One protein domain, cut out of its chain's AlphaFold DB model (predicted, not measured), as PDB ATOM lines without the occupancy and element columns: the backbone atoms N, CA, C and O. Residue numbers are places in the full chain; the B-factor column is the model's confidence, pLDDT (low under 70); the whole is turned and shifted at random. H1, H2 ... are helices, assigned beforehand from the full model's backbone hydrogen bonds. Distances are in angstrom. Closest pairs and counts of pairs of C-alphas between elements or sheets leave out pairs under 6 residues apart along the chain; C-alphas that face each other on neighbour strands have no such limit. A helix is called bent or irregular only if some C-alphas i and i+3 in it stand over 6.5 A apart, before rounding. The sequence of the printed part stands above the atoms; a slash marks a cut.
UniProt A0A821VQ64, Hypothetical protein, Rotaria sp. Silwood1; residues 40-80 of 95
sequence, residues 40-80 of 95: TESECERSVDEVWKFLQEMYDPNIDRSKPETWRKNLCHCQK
ATOM      1  N   THR A  40     251.186 380.712 258.647       93.75
ATOM      2  CA  THR A  40     250.817 381.710 257.648       93.75
ATOM      3  C   THR A  40     249.544 381.287 256.915       93.75
ATOM      4  O   THR A  40     249.212 380.102 256.837       93.75
ATOM      5  N   GLU A  41     248.846 382.248 256.309       93.75
ATOM      6  CA  GLU A  41     247.666 381.977 255.475       93.75
ATOM      7  C   GLU A  41     247.979 380.950 254.373       93.75
ATOM      8  O   GLU A  41     247.241 379.984 254.198       93.75
ATOM      9  N   SER A  42     249.146 381.074 253.735       95.19
ATOM     10  CA  SER A  42     249.600 380.140 252.697       95.19
ATOM     11  C   SER A  42     249.810 378.707 253.204       95.19
ATOM     12  O   SER A  42     249.555 377.737 252.489       95.19
ATOM     13  N   GLU A  43     250.258 378.544 254.451       94.62
ATOM     14  CA  GLU A  43     250.437 377.226 255.063       94.62
ATOM     15  C   GLU A  43     249.094 376.610 255.443       94.62
ATOM     16  O   GLU A  43     248.898 375.413 255.234       94.62
ATOM     17  N   CYS A  44     248.155 377.428 255.924       95.50
ATOM     18  CA  CYS A  44     246.778 377.011 256.166       95.50
ATOM     19  C   CYS A  44     246.104 376.536 254.871       95.50
ATOM     20  O   CYS A  44     245.509 375.459 254.856       95.50
ATOM     21  N   GLU A  45     246.227 377.294 253.777       95.44
ATOM     22  CA  GLU A  45     245.694 376.906 252.465       95.44
ATOM     23  C   GLU A  45     246.291 375.583 251.987       95.44
ATOM     24  O   GLU A  45     245.548 374.663 251.635       95.44
ATOM     25  N   ARG A  46     247.620 375.438 252.078       95.94
ATOM     26  CA  ARG A  46     248.308 374.193 251.721       95.94
ATOM     27  C   ARG A  46     247.802 373.005 252.537       95.94
ATOM     28  O   ARG A  46     247.534 371.954 251.964       95.94
ATOM     29  N   SER A  47     247.640 373.153 253.852       95.06
ATOM     30  CA  SER A  47     247.106 372.079 254.698       95.06
ATOM     31  C   SER A  47     245.678 371.691 254.314       95.06
ATOM     32  O   SER A  47     245.335 370.510 254.337       95.06
ATOM     33  N   VAL A  48     244.842 372.656 253.924       94.69
ATOM     34  CA  VAL A  48     243.494 372.354 253.429       94.69
ATOM     35  C   VAL A  48     243.566 371.563 252.121       94.69
ATOM     36  O   VAL A  48     242.881 370.546 251.993       94.69
ATOM     37  N   ASP A  49     244.408 371.976 251.177       94.62
ATOM     38  CA  ASP A  49     244.574 371.285 249.894       94.62
ATOM     39  C   ASP A  49     245.114 369.860 250.065       94.62
ATOM     40  O   ASP A  49     244.646 368.931 249.401       94.62
ATOM     41  N   GLU A  50     246.041 369.649 251.002       95.19
ATOM     42  CA  GLU A  50     246.558 368.326 251.357       95.19
ATOM     43  C   GLU A  50     245.457 367.397 251.880       95.19
ATOM     44  O   GLU A  50     245.382 366.238 251.464       95.19
ATOM     45  N   VAL A  51     244.557 367.898 252.735       93.75
ATOM     46  CA  VAL A  51     243.406 367.119 253.218       93.75
ATOM     47  C   VAL A  51     242.484 366.735 252.060       93.75
ATOM     48  O   VAL A  51     242.052 365.585 251.977       93.75
ATOM     49  N   TRP A  52     242.196 367.656 251.139       92.62
ATOM     50  CA  TRP A  52     241.346 367.358 249.982       92.62
ATOM     51  C   TRP A  52     241.982 366.355 249.029       92.62
ATOM     52  O   TRP A  52     241.312 365.415 248.596       92.62
ATOM     53  N   LYS A  53     243.278 366.503 248.759       93.19
ATOM     54  CA  LYS A  53     244.041 365.537 247.972       93.19
ATOM     55  C   LYS A  53     244.017 364.155 248.624       93.19
ATOM     56  O   LYS A  53     243.717 363.172 247.953       93.19
ATOM     57  N   PHE A  54     244.234 364.079 249.937       92.38
ATOM     58  CA  PHE A  54     244.132 362.827 250.686       92.38
ATOM     59  C   PHE A  54     242.744 362.186 250.547       92.38
ATOM     60  O   PHE A  54     242.638 360.980 250.330       92.38
ATOM     61  N   LEU A  55     241.667 362.973 250.626       90.19
ATOM     62  CA  LEU A  55     240.305 362.460 250.451       90.19
ATOM     63  C   LEU A  55     240.062 361.914 249.035       90.19
ATOM     64  O   LEU A  55     239.430 360.864 248.891       90.19
ATOM     65  N   GLN A  56     240.582 362.593 248.011       90.62
ATOM     66  CA  GLN A  56     240.494 362.152 246.617       90.62
ATOM     67  C   GLN A  56     241.259 360.849 246.379       90.62
ATOM     68  O   GLN A  56     240.747 359.941 245.725       90.62
ATOM     69  N   GLU A  57     242.461 360.735 246.943       91.19
ATOM     70  CA  GLU A  57     243.314 359.554 246.798       91.19
ATOM     71  C   GLU A  57     242.774 358.344 247.575       91.19
ATOM     72  O   GLU A  57     242.822 357.219 247.078       91.19
ATOM     73  N   MET A  58     242.241 358.557 248.783       86.38
ATOM     74  CA  MET A  58     241.861 357.465 249.685       86.38
ATOM     75  C   MET A  58     240.412 356.996 249.552       86.38
ATOM     76  O   MET A  58     240.121 355.850 249.908       86.38
ATOM     77  N   TYR A  59     239.493 357.852 249.096       83.31
ATOM     78  CA  TYR A  59     238.058 357.550 249.139       83.31
ATOM     79  C   TYR A  59     237.364 357.641 247.782       83.31
ATOM     80  O   TYR A  59     236.746 356.660 247.362       83.31
ATOM     81  N   ASP A  60     237.394 358.803 247.132       84.69
ATOM     82  CA  ASP A  60     236.715 359.020 245.852       84.69
ATOM     83  C   ASP A  60     237.402 360.150 245.072       84.69
ATOM     84  O   ASP A  60     237.354 361.296 245.525       84.69
ATOM     85  N   PRO A  61     237.978 359.883 243.886       87.56
ATOM     86  CA  PRO A  61     238.631 360.916 243.083       87.56
ATOM     87  C   PRO A  61     237.670 362.013 242.598       87.56
ATOM     88  O   PRO A  61     238.123 363.056 242.140       87.56
ATOM     89  N   ASN A  62     236.351 361.807 242.695       88.81
ATOM     90  CA  ASN A  62     235.342 362.785 242.289       88.81
ATOM     91  C   ASN A  62     234.877 363.701 243.432       88.81
ATOM     92  O   ASN A  62     233.945 364.484 243.232       88.81
ATOM     93  N   ILE A  63     235.458 363.586 244.632       89.81
ATOM     94  CA  ILE A  63     235.114 364.484 245.736       89.81
ATOM     95  C   ILE A  63     235.666 365.892 245.467       89.81
ATOM     96  O   ILE A  63     236.854 366.084 245.201       89.81
ATOM     97  N   ASP A  64     234.787 366.888 245.538       88.12
ATOM     98  CA  ASP A  64     235.079 368.276 245.185       88.12
ATOM     99  C   ASP A  64     234.729 369.199 246.362       88.12
ATOM    100  O   ASP A  64     233.597 369.209 246.861       88.12
ATOM    101  N   ARG A  65     235.711 369.998 246.801       89.38
ATOM    102  CA  ARG A  65     235.583 370.972 247.899       89.38
ATOM    103  C   ARG A  65     234.444 371.967 247.676       89.38
ATOM    104  O   ARG A  65     233.812 372.395 248.634       89.38
ATOM    105  N   SER A  66     234.193 372.349 246.429       91.69
ATOM    106  CA  SER A  66     233.187 373.353 246.071       91.69
ATOM    107  C   SER A  66     231.767 372.786 245.955       91.69
ATOM    108  O   SER A  66     230.813 373.556 245.872       91.69
ATOM    109  N   LYS A  67     231.617 371.453 245.969       89.81
ATOM    110  CA  LYS A  67     230.358 370.744 245.692       89.81
ATOM    111  C   LYS A  67     229.992 369.783 246.826       89.81
ATOM    112  O   LYS A  67     230.342 368.596 246.760       89.81
ATOM    113  N   PRO A  68     229.284 370.258 247.868       89.00
ATOM    114  CA  PRO A  68     228.925 369.461 249.044       89.00
ATOM    115  C   PRO A  68     228.148 368.173 248.743       89.00
ATOM    116  O   PRO A  68     228.183 367.211 249.511       89.00
ATOM    117  N   GLU A  69     227.440 368.120 247.617       85.94
ATOM    118  CA  GLU A  69     226.739 366.933 247.141       85.94
ATOM    119  C   GLU A  69     227.681 365.754 246.855       85.94
ATOM    120  O   GLU A  69     227.280 364.599 247.022       85.94
ATOM    121  N   THR A  70     228.944 366.021 246.504       85.81
ATOM    122  CA  THR A  70     229.951 364.980 246.238       85.81
ATOM    123  C   THR A  70     230.466 364.315 247.517       85.81
ATOM    124  O   THR A  70     230.993 363.205 247.476       85.81
ATOM    125  N   TRP A  71     230.244 364.924 248.686       85.81
ATOM    126  CA  TRP A  71     230.796 364.457 249.962       85.81
ATOM    127  C   TRP A  71     230.049 363.234 250.525       85.81
ATOM    128  O   TRP A  71     230.561 362.493 251.367       85.81
ATOM    129  N   ARG A  72     228.810 362.997 250.073       72.25
ATOM    130  CA  ARG A  72     227.862 362.069 250.717       72.25
ATOM    131  C   ARG A  72     228.121 360.585 250.472       72.25
ATOM    132  O   ARG A  72     227.514 359.766 251.157       72.25
ATOM    133  N   LYS A  73     228.991 360.204 249.532       62.75
ATOM    134  CA  LYS A  73     229.117 358.785 249.164       62.75
ATOM    135  C   LYS A  73     229.832 357.915 250.202       62.75
ATOM    136  O   LYS A  73     229.529 356.731 250.225       62.75
ATOM    137  N   ASN A  74     230.716 358.437 251.069       52.72
ATOM    138  CA  ASN A  74     231.524 357.571 251.958       52.72
ATOM    139  C   ASN A  74     232.071 358.186 253.273       52.72
ATOM    140  O   ASN A  74     232.823 357.499 253.971       52.72
ATOM    141  N   LEU A  75     231.712 359.418 253.667       53.00
ATOM    142  CA  LEU A  75     232.259 360.036 254.897       53.00
ATOM    143  C   LEU A  75     231.748 359.398 256.210       53.00
ATOM    144  O   LEU A  75     232.368 359.544 257.259       53.00
ATOM    145  N   CYS A  76     230.674 358.605 256.161       47.25
ATOM    146  CA  CYS A  76     230.265 357.718 257.254       47.25
ATOM    147  C   CYS A  76     230.962 356.348 257.113       47.25
ATOM    148  O   CYS A  76     230.387 355.385 256.610       47.25
ATOM    149  N   HIS A  77     232.219 356.241 257.555       48.19
ATOM    150  CA  HIS A  77     232.914 354.947 257.693       48.19
ATOM    151  C   HIS A  77     232.780 354.322 259.093       48.19
ATOM    152  O   HIS A  77     233.295 353.229 259.324       48.19
ATOM    153  N   CYS A  78     232.025 354.944 260.010       43.50
ATOM    154  CA  CYS A  78     231.732 354.364 261.327       43.50
ATOM    155  C   CYS A  78     230.929 353.040 261.239       43.50
ATOM    156  O   CYS A  78     230.834 352.309 262.219       43.50
ATOM    157  N   GLN A  79     230.395 352.679 260.063       47.62
ATOM    158  CA  GLN A  79     229.549 351.493 259.871       47.62
ATOM    159  C   GLN A  79     230.117 350.400 258.951       47.62
ATOM    160  O   GLN A  79     229.354 349.566 258.466       47.62
ATOM    161  N   LYS A  80     231.432 350.324 258.707       48.72
ATOM    162  CA  LYS A  80     231.990 349.100 258.097       48.72
ATOM    163  C   LYS A  80     232.550 348.189 259.191       48.72
ATOM    164  O   LYS A  80     233.465 348.614 259.900       48.72
TER     165      LYS A  80
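What this domain is: This is residues 40 to 80 of the 95 residues of the protein "Hypothetical protein" of Rotaria sp. Silwood1 (UniProt A0A821VQ64). One long helix, H1, makes most of the length, and its first part sticks out with residues 40 to 47. After H1 the backbone folds back through a loop to a short helix, H2, set off from H1, and the printed part ends in a tail, residues 74 to 80. The printed part has 41 residues with two named helices, H1 then H2, and no named strand; the class is all helix. It is loose, with a radius of gyration of the C-alphas of 11.7 A, and elongated, spanning 37 by 20 by 15 A.

Where its parts are: Find C-alpha 41 at (247.666, 381.977, 255.475); from there H1, residues 41 to 58, runs 25.8 A to C-alpha 58 at (241.861, 357.465, 249.685). H2, residues 68 to 73, ends at C-alpha 73 (229.117, 358.785, 249.164).

How they stand to each other: H1 and H2 are apart, joined by a short link of 9 residues. H2 is irregular, but only just: C-alphas 70 and 73 are 6.9 A apart. In H1 every O i to N i+4 pair is within hydrogen-bond range; in H2 0 of 2 are, and 1 of 3 O i to N i+3 pairs.

The domain as a whole: The C-alphas of Thr 40 and Lys 80, the two farthest apart, are 37.7 A apart. The printed part has no cut. Look for low confidence, pLDDT under 70, at residues 73 to 80.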